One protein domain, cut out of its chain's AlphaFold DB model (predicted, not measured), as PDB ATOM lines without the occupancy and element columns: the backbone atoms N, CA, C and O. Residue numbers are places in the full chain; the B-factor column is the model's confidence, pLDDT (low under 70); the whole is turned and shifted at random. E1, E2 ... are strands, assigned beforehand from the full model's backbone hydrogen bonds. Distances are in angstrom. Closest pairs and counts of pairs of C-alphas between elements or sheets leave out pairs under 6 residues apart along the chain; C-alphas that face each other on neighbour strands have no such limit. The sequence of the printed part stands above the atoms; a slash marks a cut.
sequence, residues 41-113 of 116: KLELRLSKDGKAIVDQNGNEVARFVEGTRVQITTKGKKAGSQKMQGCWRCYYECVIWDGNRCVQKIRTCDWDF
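Overview. This is residues 41 to 113 of the 116 residues of an uncharacterized protein of Gammaproteobacteria bacterium (UniProt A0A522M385). A long two-stranded hairpin, E3 and E4, forms an arm that runs away from a small, loose head; the head is made of a short hairpin, E1 and E2, and the long loop of residues 64 to 86. The first printed residues, 41 and 42, pair with the base of the arm at residues 88 to 89 of E3. The printed part has 73 residues with no named helix and four named strands, E1, E2, E3 and E4 along the chain, in two antiparallel sheets of order E1 - E2 and E3 - E4. The class is all strand, although 31 of the 73 residues are in named elements, under half. The whole is only just loose, close to extended, with a radius of gyration of the C-alphas of 16.6 A, and its outline is a rod of 57 by 25 by 19 A, with the arm making much of the length.

Arrangement. E3, residues 87 to 98, and E4, residues 101 to 112, are antiparallel neighbours and form a hairpin, with 159 degrees between their directions. The C-alphas of Cys 90 and Cys 109 face each other at 4.0 A. N 89 and O 110 are 2.8 A apart, and near the turn N 98 and O 101 are 2.9 A apart, both within hydrogen-bond range. E4 bends by 74 degrees at Gln 104. Residues 41 to 42 form a short antiparallel pairing with residues 88 to 89 of E3. In the other sheet, E1, residues 52 to 54, and E2, residues 60 to 63, also form an antiparallel hairpin, at 165 degrees. The C-alphas of Ala 52 and Arg 63 face each other at 4.3 A, and N 53 and O 62 are within hydrogen-bond range at 2.8 A. E1 and E2 are each apart from both E3 and E4.

Along the chain. E3 begins at C-alpha 87, (198.979, 184.309, 125.481), and measures 32.8 A from first to last C-alpha. E4 measures 28.9 A and ends at C-alpha 112, (202.496, 181.154, 128.203). E1 begins at C-alpha 52, (190.915, 175.973, 114.587), and is 6.3 A long; E2 is 7.2 A long.

Size, cuts and confidence. The two C-alphas farthest apart, those of Gly 76 and Gly 99, are 58.1 A apart, while those of Lys 41 and Phe 113, the first and last printed, are 12.2 A apart. The links E1 to E2 and E3 to E4 are tight; E2 to E3 is a long link of 23 residues. The printed part has no cut. Its mean pLDDT is 85.5, and residues 73 to 81 are under 70.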
ATOM      1  N   LYS A  41     202.944 189.600 121.356       82.88
ATOM      2  CA  LYS A  41     201.910 188.946 122.180       82.88
ATOM      3  C   LYS A  41     200.633 188.800 121.346       82.88
ATOM      4  O   LYS A  41     200.099 189.804 120.877       82.88
ATOM      5  N   LEU A  42     200.142 187.574 121.170       85.81
ATOM      6  CA  LEU A  42     198.853 187.290 120.530       85.81
ATOM      7  C   LEU A  42     197.880 186.691 121.548       85.81
ATOM      8  O   LEU A  42     198.263 185.875 122.393       85.81
ATOM      9  N   GLU A  43     196.614 187.087 121.454       87.38
ATOM     10  CA  GLU A  43     195.536 186.462 122.215       87.38
ATOM     11  C   GLU A  43     194.894 185.370 121.366       87.38
ATOM     12  O   GLU A  43     194.414 185.635 120.265       87.38
ATOM     13  N   LEU A  44     194.864 184.145 121.887       89.38
ATOM     14  CA  LEU A  44     194.314 183.003 121.166       89.38
ATOM     15  C   LEU A  44     192.851 182.766 121.524       89.38
ATOM     16  O   LEU A  44     192.415 182.951 122.664       89.38
ATOM     17  N   ARG A  45     192.070 182.342 120.534       89.25
ATOM     18  CA  ARG A  45     190.647 182.026 120.669       89.25
ATOM     19  C   ARG A  45     190.317 180.788 119.841       89.25
ATOM     20  O   ARG A  45     190.965 180.522 118.836       89.25
ATOM     21  N   LEU A  46     189.273 180.055 120.214       88.88
ATOM     22  CA  LEU A  46     188.740 178.994 119.352       88.88
ATOM     23  C   LEU A  46     187.921 179.594 118.202       88.88
ATOM     24  O   LEU A  46     187.121 180.508 118.426       88.88
ATOM     25  N   SER A  47     188.084 179.078 116.985       89.56
ATOM     26  CA  SER A  47     187.258 179.448 115.830       89.56
ATOM     27  C   SER A  47     185.783 179.140 116.097       89.56
ATOM     28  O   SER A  47     185.456 178.243 116.865       89.56
ATOM     29  N   LYS A  48     184.853 179.862 115.459       86.12
ATOM     30  CA  LYS A  48     183.406 179.694 115.723       86.12
ATOM     31  C   LYS A  48     182.886 178.281 115.440       86.12
ATOM     32  O   LYS A  48     181.931 177.848 116.072       86.12
ATOM     33  N   ASP A  49     183.497 177.586 114.488       87.56
ATOM     34  CA  ASP A  49     183.172 176.208 114.115       87.56
ATOM     35  C   ASP A  49     183.945 175.155 114.931       87.56
ATOM     36  O   ASP A  49     183.735 173.955 114.742       87.56
ATOM     37  N   GLY A  50     184.828 175.590 115.837       88.31
ATOM     38  CA  GLY A  50     185.621 174.733 116.714       88.31
ATOM     39  C   GLY A  50     186.727 173.950 116.008       88.31
ATOM     40  O   GLY A  50     187.267 173.022 116.605       88.31
ATOM     41  N   LYS A  51     187.055 174.273 114.751       92.44
ATOM     42  CA  LYS A  51     188.037 173.537 113.932       92.44
ATOM     43  C   LYS A  51     189.452 174.113 113.972       92.44
ATOM     44  O   LYS A  51     190.380 173.465 113.490       92.44
ATOM     45  N   ALA A  52     189.631 175.297 114.544       92.69
ATOM     46  CA  ALA A  52     190.915 175.973 114.587       92.69
ATOM     47  C   ALA A  52     191.100 176.809 115.859       92.69
ATOM     48  O   ALA A  52     190.147 177.173 116.553       92.69
ATOM     49  N   ILE A  53     192.358 177.143 116.123       91.06
ATOM     50  CA  ILE A  53     192.782 178.210 117.021       91.06
ATOM     51  C   ILE A  53     193.081 179.431 116.151       91.06
ATOM     52  O   ILE A  53     193.815 179.332 115.167       91.06
ATOM     53  N   VAL A  54     192.511 180.576 116.515       91.06
ATOM     54  CA  VAL A  54     192.662 181.852 115.812       91.06
ATOM     55  C   VAL A  54     193.236 182.926 116.731       91.06
ATOM     56  O   VAL A  54     193.072 182.855 117.951       91.06
ATOM     57  N   ASP A  55     193.891 183.928 116.153       89.75
ATOM     58  CA  ASP A  55     194.355 185.115 116.875       89.75
ATOM     59  C   ASP A  55     193.207 186.112 117.157       89.75
ATOM     60  O   ASP A  55     192.041 185.895 116.802       89.75
ATOM     61  N   GLN A  56     193.529 187.245 117.789       86.38
ATOM     62  CA  GLN A  56     192.563 188.308 118.084       86.38
ATOM     63  C   GLN A  56     191.925 188.951 116.840       86.38
ATOM     64  O   GLN A  56     190.845 189.532 116.955       86.38
ATOM     65  N   ASN A  57     192.563 188.834 115.674       88.06
ATOM     66  CA  ASN A  57     192.090 189.363 114.396       88.06
ATOM     67  C   ASN A  57     191.290 188.316 113.599       88.06
ATOM     68  O   ASN A  57     190.691 188.648 112.579       88.06
ATOM     69  N   GLY A  58     191.245 187.066 114.069       87.94
ATOM     70  CA  GLY A  58     190.575 185.953 113.403       87.94
ATOM     71  C   GLY A  58     191.456 185.181 112.417       87.94
ATOM     72  O   GLY A  58     190.928 184.321 111.713       87.94
ATOM     73  N   ASN A  59     192.765 185.442 112.369       90.56
ATOM     74  CA  ASN A  59     193.687 184.667 111.542       90.56
ATOM     75  C   ASN A  59     193.931 183.295 112.170       90.56
ATOM     76  O   ASN A  59     194.108 183.185 113.382       90.56
ATOM     77  N   GLU A  60     193.980 182.255 111.344       91.62
ATOM     78  CA  GLU A  60     194.263 180.894 111.794       91.62
ATOM     79  C   GLU A  60     195.718 180.754 112.256       91.62
ATOM     80  O   GLU A  60     196.650 181.072 111.523       91.62
ATOM     81  N   VAL A  61     195.897 180.267 113.484       89.44
ATOM     82  CA  VAL A  61     197.205 179.972 114.091       89.44
ATOM     83  C   VAL A  61     197.482 178.472 114.050       89.44
ATOM     84  O   VAL A  61     198.612 178.055 113.815       89.44
ATOM     85  N   ALA A  62     196.449 177.657 114.260       89.94
ATOM     86  CA  ALA A  62     196.536 176.207 114.168       89.94
ATOM     87  C   ALA A  62     195.181 175.611 113.787       89.94
ATOM     88  O   ALA A  62     194.134 176.104 114.211       89.94
ATOM     89  N   ARG A  63     195.201 174.508 113.041       94.06
ATOM     90  CA  ARG A  63     194.013 173.739 112.667       94.06
ATOM     91  C   ARG A  63     194.024 172.395 113.379       94.06
ATOM     92  O   ARG A  63     195.065 171.745 113.448       94.06
ATOM     93  N   PHE A  64     192.873 171.968 113.886       92.25
ATOM     94  CA  PHE A  64     192.734 170.607 114.393       92.25
ATOM     95  C   PHE A  64     192.728 169.607 113.236       92.25
ATOM     96  O   PHE A  64     192.312 169.925 112.123       92.25
ATOM     97  N   VAL A  65     193.180 168.384 113.508       95.19
ATOM     98  CA  VAL A  65     193.138 167.290 112.530       95.19
ATOM     99  C   VAL A  65     191.712 167.114 112.004       95.19
ATOM    100  O   VAL A  65     190.739 167.319 112.733       95.19
ATOM    101  N   GLU A  66     191.582 166.741 110.733       91.50
ATOM    102  CA  GLU A  66     190.284 166.514 110.104       91.50
ATOM    103  C   GLU A  66     189.396 165.575 110.941       91.50
ATOM    104  O   GLU A  66     189.863 164.631 111.574       91.50
ATOM    105  N   GLY A  67     188.100 165.891 111.016       90.44
ATOM    106  CA  GLY A  67     187.148 165.188 111.881       90.44
ATOM    107  C   GLY A  67     187.196 165.595 113.361       90.44
ATOM    108  O   GLY A  67     186.240 165.327 114.089       90.44
ATOM    109  N   THR A  68     188.231 166.312 113.811       92.50
ATOM    110  CA  THR A  68     188.319 166.846 115.176       92.50
ATOM    111  C   THR A  68     187.727 168.251 115.250       92.50
ATOM    112  O   THR A  68     188.034 169.127 114.441       92.50
ATOM    113  N   ARG A  69     186.878 168.486 116.252       89.44
ATOM    114  CA  ARG A  69     186.356 169.816 116.583       89.44
ATOM    115  C   ARG A  69     186.195 169.965 118.086       89.44
ATOM    116  O   ARG A  69     185.753 169.035 118.760       89.44
ATOM    117  N   VAL A  70     186.501 171.146 118.600       87.31
ATOM    118  CA  VAL A  70     186.258 171.489 119.999       87.31
ATOM    119  C   VAL A  70     184.822 171.976 120.142       87.31
ATOM    120  O   VAL A  70     184.380 172.869 119.419       87.31
ATOM    121  N   GLN A  71     184.075 171.393 121.081       83.62
ATOM    122  CA  GLN A  71     182.751 171.903 121.420       83.62
ATOM    123  C   GLN A  71     182.890 173.207 122.203       83.62
ATOM    124  O   GLN A  71     183.432 173.231 123.305       83.62
ATOM    125  N   ILE A  72     182.369 174.292 121.640       75.88
ATOM    126  CA  ILE A  72     182.335 175.589 122.310       75.88
ATOM    127  C   ILE A  72     181.024 175.665 123.085       75.88
ATOM    128  O   ILE A  72     179.956 175.878 122.514       75.88
ATOM    129  N   THR A  73     181.088 175.451 124.398       68.00
ATOM    130  CA  THR A  73     179.909 175.530 125.265       68.00
ATOM    131  C   THR A  73     179.493 176.985 125.465       68.00
ATOM    132  O   THR A  73     180.096 177.723 126.241       68.00
ATOM    133  N   THR A  74     178.421 177.398 124.797       59.09
ATOM    134  CA  THR A  74     177.818 178.740 124.858       59.09
ATOM    135  C   THR A  74     176.755 178.856 125.953       59.09
ATOM    136  O   THR A  74     175.690 179.439 125.743       59.09
ATOM    137  N   LYS A  75     176.999 178.325 127.159       54.69
ATOM    138  CA  LYS A  75     176.085 178.591 128.283       54.69
ATOM    139  C   LYS A  75     176.218 180.061 128.706       54.69
ATOM    140  O   LYS A  75     177.099 180.420 129.479       54.69
ATOM    141  N   GLY A  76     175.352 180.919 128.163       55.59
ATOM    142  CA  GLY A  76     175.088 182.274 128.665       55.59
ATOM    143  C   GLY A  76     175.932 183.424 128.102       55.59
ATOM    144  O   GLY A  76     175.742 184.560 128.525       55.59
ATOM    145  N   LYS A  77     176.832 183.198 127.137       52.06
ATOM    146  CA  LYS A  77     177.534 184.284 126.428       52.06
ATOM    147  C   LYS A  77     177.426 184.073 124.923       52.06
ATOM    148  O   LYS A  77     177.502 182.938 124.457       52.06
ATOM    149  N   LYS A  78     177.201 185.177 124.189       54.28
ATOM    150  CA  LYS A  78     177.117 185.232 122.717       54.28
ATOM    151  C   LYS A  78     178.169 184.297 122.116       54.28
ATOM    152  O   LYS A  78     179.295 184.305 122.602       54.28
ATOM    153  N   ALA A  79     177.795 183.540 121.080       53.59
ATOM    154  CA  ALA A  79     178.625 182.589 120.327       53.59
ATOM    155  C   ALA A  79     179.810 183.258 119.587       53.59
ATOM    156  O   ALA A  79     179.983 183.146 118.375       53.59
ATOM    157  N   GLY A  80     180.597 184.038 120.317       55.88
ATOM    158  CA  GLY A  80     181.874 184.587 119.922       55.88
ATOM    159  C   GLY A  80     182.965 183.660 120.433       55.88
ATOM    160  O   GLY A  80     182.868 183.129 121.537       55.88
ATOM    161  N   SER A  81     183.981 183.470 119.599       63.47
ATOM    162  CA  SER A  81     185.194 182.698 119.860       63.47
ATOM    163  C   SER A  81     185.627 182.746 121.332       63.47
ATOM    164  O   SER A  81     185.904 183.819 121.888       63.47
ATOM    165  N   GLN A  82     185.653 181.579 121.980       76.50
ATOM    166  CA  GLN A  82     186.056 181.444 123.377       76.50
ATOM    167  C   GLN A  82     187.534 181.818 123.489       76.50
ATOM    168  O   GLN A  82     188.381 181.165 122.880       76.50
ATOM    169  N   LYS A  83     187.830 182.897 124.228       83.69
ATOM    170  CA  LYS A  83     189.210 183.297 124.520       83.69
ATOM    171  C   LYS A  83     189.881 182.180 125.315       83.69
ATOM    172  O   LYS A  83     189.315 181.695 126.297       83.69
ATOM    173  N   MET A  84     191.049 181.764 124.854       85.81
ATOM    174  CA  MET A  84     191.873 180.766 125.518       85.81
ATOM    175  C   MET A  84     192.688 181.454 126.620       85.81
ATOM    176  O   MET A  84     192.964 182.650 126.542       85.81
ATOM    177  N   GLN A  85     193.017 180.714 127.677       86.62
ATOM    178  CA  GLN A  85     193.830 181.247 128.773       86.62
ATOM    179  C   GLN A  85     195.274 181.475 128.314       86.62
ATOM    180  O   GLN A  85     195.757 180.775 127.426       86.62
ATOM    181  N   GLY A  86     195.963 182.434 128.929       87.19
ATOM    182  CA  GLY A  86     197.335 182.791 128.570       87.19
ATOM    183  C   GLY A  86     197.461 183.618 127.290       87.19
ATOM    184  O   GLY A  86     196.495 184.190 126.780       87.19
ATOM    185  N   CYS A  87     198.678 183.681 126.761       85.75
ATOM    186  CA  CYS A  87     198.979 184.309 125.481       85.75
ATOM    187  C   CYS A  87     200.069 183.567 124.729       85.75
ATOM    188  O   CYS A  87     200.927 182.891 125.295       85.75
ATOM    189  N   TRP A  88     200.041 183.758 123.422       88.06
ATOM    190  CA  TRP A  88     201.033 183.235 122.511       88.06
ATOM    191  C   TRP A  88     202.127 184.279 122.319       88.06
ATOM    192  O   TRP A  88     201.854 185.405 121.891       88.06
ATOM    193  N   ARG A  89     203.358 183.934 122.682       88.12
ATOM    194  CA  ARG A  89     204.521 184.816 122.598       88.12
ATOM    195  C   ARG A  89     205.458 184.293 121.538       88.12
ATOM    196  O   ARG A  89     205.970 183.190 121.666       88.12
ATOM    197  N   CYS A  90     205.712 185.109 120.527       86.69
ATOM    198  CA  CYS A  90     206.707 184.796 119.515       86.69
ATOM    199  C   CYS A  90     207.962 185.637 119.710       86.69
ATOM    200  O   CYS A  90     207.870 186.846 119.923       86.69
ATOM    201  N   TYR A  91     209.123 185.015 119.567       87.50
ATOM    202  CA  TYR A  91     210.419 185.674 119.579       87.50
ATOM    203  C   TYR A  91     211.328 185.065 118.515       87.50
ATOM    204  O   TYR A  91     211.116 183.951 118.038       87.50
ATOM    205  N   TYR A  92     212.333 185.833 118.107       89.31
ATOM    206  CA  TYR A  92     213.357 185.331 117.205       89.31
ATOM    207  C   TYR A  92     214.508 184.749 118.006       89.31
ATOM    208  O   TYR A  92     215.152 185.459 118.780       89.31
ATOM    209  N   GLU A  93     214.783 183.479 117.764       90.56
ATOM    210  CA  GLU A  93     215.937 182.785 118.303       90.56
ATOM    211  C   GLU A  93     216.962 182.559 117.193       90.56
ATOM    212  O   GLU A  93     216.612 182.331 116.033       90.56
ATOM    213  N   CYS A  94     218.243 182.670 117.541       92.75
ATOM    214  CA  CYS A  94     219.312 182.359 116.610       92.75
ATOM    215  C   CYS A  94     219.637 180.869 116.658       92.75
ATOM    216  O   CYS A  94     220.065 180.375 117.700       92.75
ATOM    217  N   VAL A  95     219.491 180.183 115.527       94.94
ATOM    218  CA  VAL A  95     219.783 178.744 115.408       94.94
ATOM    219  C   VAL A  95     221.122 178.456 114.749       94.94
ATOM    220  O   VAL A  95     221.690 177.396 114.981       94.94
ATOM    221  N   ILE A  96     221.645 179.393 113.950       95.19
ATOM    222  CA  ILE A  96     222.962 179.258 113.319       95.19
ATOM    223  C   ILE A  96     223.798 180.500 113.593       95.19
ATOM    224  O   ILE A  96     223.409 181.624 113.256       95.19
ATOM    225  N   TRP A  97     224.974 180.257 114.160       95.00
ATOM    226  CA  TRP A  97     225.981 181.254 114.492       95.00
ATOM    227  C   TRP A  97     227.209 181.097 113.589       95.00
ATOM    228  O   TRP A  97     227.650 179.979 113.341       95.00
ATOM    229  N   ASP A  98     227.766 182.219 113.135       95.00
ATOM    230  CA  ASP A  98     229.081 182.315 112.493       95.00
ATOM    231  C   ASP A  98     229.952 183.260 113.326       95.00
ATOM    232  O   ASP A  98     229.738 184.480 113.372       95.00
ATOM    233  N   GLY A  99     230.858 182.669 114.105       93.75
ATOM    234  CA  GLY A  99     231.547 183.357 115.193       93.75
ATOM    235  C   GLY A  99     230.545 184.007 116.154       93.75
ATOM    236  O   GLY A  99     229.728 183.329 116.772       93.75
ATOM    237  N   ASN A 100     230.580 185.339 116.242       93.06
ATOM    238  CA  ASN A 100     229.685 186.131 117.099       93.06
ATOM    239  C   ASN A 100     228.478 186.725 116.355       93.06
ATOM    240  O   ASN A 100     227.736 187.533 116.921       93.06
ATOM    241  N   ARG A 101     228.276 186.383 115.078       93.06
ATOM    242  CA  ARG A 101     227.160 186.890 114.277       93.06
ATOM    243  C   ARG A 101     226.101 185.812 114.121       93.06
ATOM    244  O   ARG A 101     226.383 184.690 113.716       93.06
ATOM    245  N   CYS A 102     224.859 186.181 114.408       93.00
ATOM    246  CA  CYS A 102     223.726 185.331 114.084       93.00
ATOM    247  C   CYS A 102     223.477 185.350 112.570       93.00
ATOM    248  O   CYS A 102     223.182 186.416 112.022       93.00
ATOM    249  N   VAL A 103     223.575 184.193 111.915       95.75
ATOM    250  CA  VAL A 103     223.381 184.048 110.461       95.75
ATOM    251  C   VAL A 103     221.953 183.640 110.136       95.75
ATOM    252  O   VAL A 103     221.376 184.129 109.168       95.75
ATOM    253  N   GLN A 104     221.351 182.793 110.971       94.19
ATOM    254  CA  GLN A 104     219.984 182.334 110.773       94.19
ATOM    255  C   GLN A 104     219.170 182.473 112.051       94.19
ATOM    256  O   GLN A 104     219.514 181.920 113.099       94.19
ATOM    257  N   LYS A 105     218.055 183.194 111.929       93.75
ATOM    258  CA  LYS A 105     217.033 183.306 112.965       93.75
ATOM    259  C   LYS A 105     215.815 182.498 112.563       93.75
ATOM    260  O   LYS A 105     215.406 182.538 111.405       93.75
ATOM    261  N   ILE A 106     215.212 181.829 113.531       93.25
ATOM    262  CA  ILE A 106     213.870 181.265 113.400       93.25
ATOM    263  C   ILE A 106     212.925 182.029 114.310       93.25
ATOM    264  O   ILE A 106     213.339 182.621 115.308       93.25
ATOM    265  N   ARG A 107     211.648 182.036 113.942       90.19
ATOM    266  CA  ARG A 107     210.589 182.535 114.808       90.19
ATOM    267  C   ARG A 107     210.087 181.366 115.647       90.19
ATOM    268  O   ARG A 107     209.427 180.480 115.112       90.19
ATOM    269  N   THR A 108     210.387 181.394 116.934       88.88
ATOM    270  CA  THR A 108     209.872 180.444 117.922       88.88
ATOM    271  C   THR A 108     208.665 181.077 118.593       88.88
ATOM    272  O   THR A 108     208.663 182.284 118.852       88.88
ATOM    273  N   CYS A 109     207.613 180.298 118.832       87.69
ATOM    274  CA  CYS A 109     206.448 180.784 119.547       87.69
ATOM    275  C   CYS A 109     206.012 179.797 120.619       87.69
ATOM    276  O   CYS A 109     205.820 178.620 120.323       87.69
ATOM    277  N   ASP A 110     205.783 180.319 121.817       88.94
ATOM    278  CA  ASP A 110     205.381 179.550 122.984       88.94
ATOM    279  C   ASP A 110     204.041 180.041 123.518       88.94
ATOM    280  O   ASP A 110     203.718 181.235 123.466       88.94
ATOM    281  N   TRP A 111     203.267 179.111 124.070       87.00
ATOM    282  CA  TRP A 111     202.064 179.450 124.812       87.00
ATOM    283  C   TRP A 111     202.391 179.586 126.298       87.00
ATOM    284  O   TRP A 111     202.715 178.611 126.971       87.00
ATOM    285  N   ASP A 112     202.281 180.811 126.803       87.69
ATOM    286  CA  ASP A 112     202.496 181.154 128.203       87.69
ATOM    287  C   ASP A 112     201.142 181.352 128.902       87.69
ATOM    288  O   ASP A 112     200.408 182.300 128.602       87.69
ATOM    289  N   PHE A 113     200.795 180.443 129.819       85.69
ATOM    290  CA  PHE A 113     199.546 180.498 130.588       85.69
ATOM    291  C   PHE A 113     199.535 181.612 131.642       85.69
ATOM    292  O   PHE A 113     198.460 182.109 131.976       85.69
TER     293      PHE A 113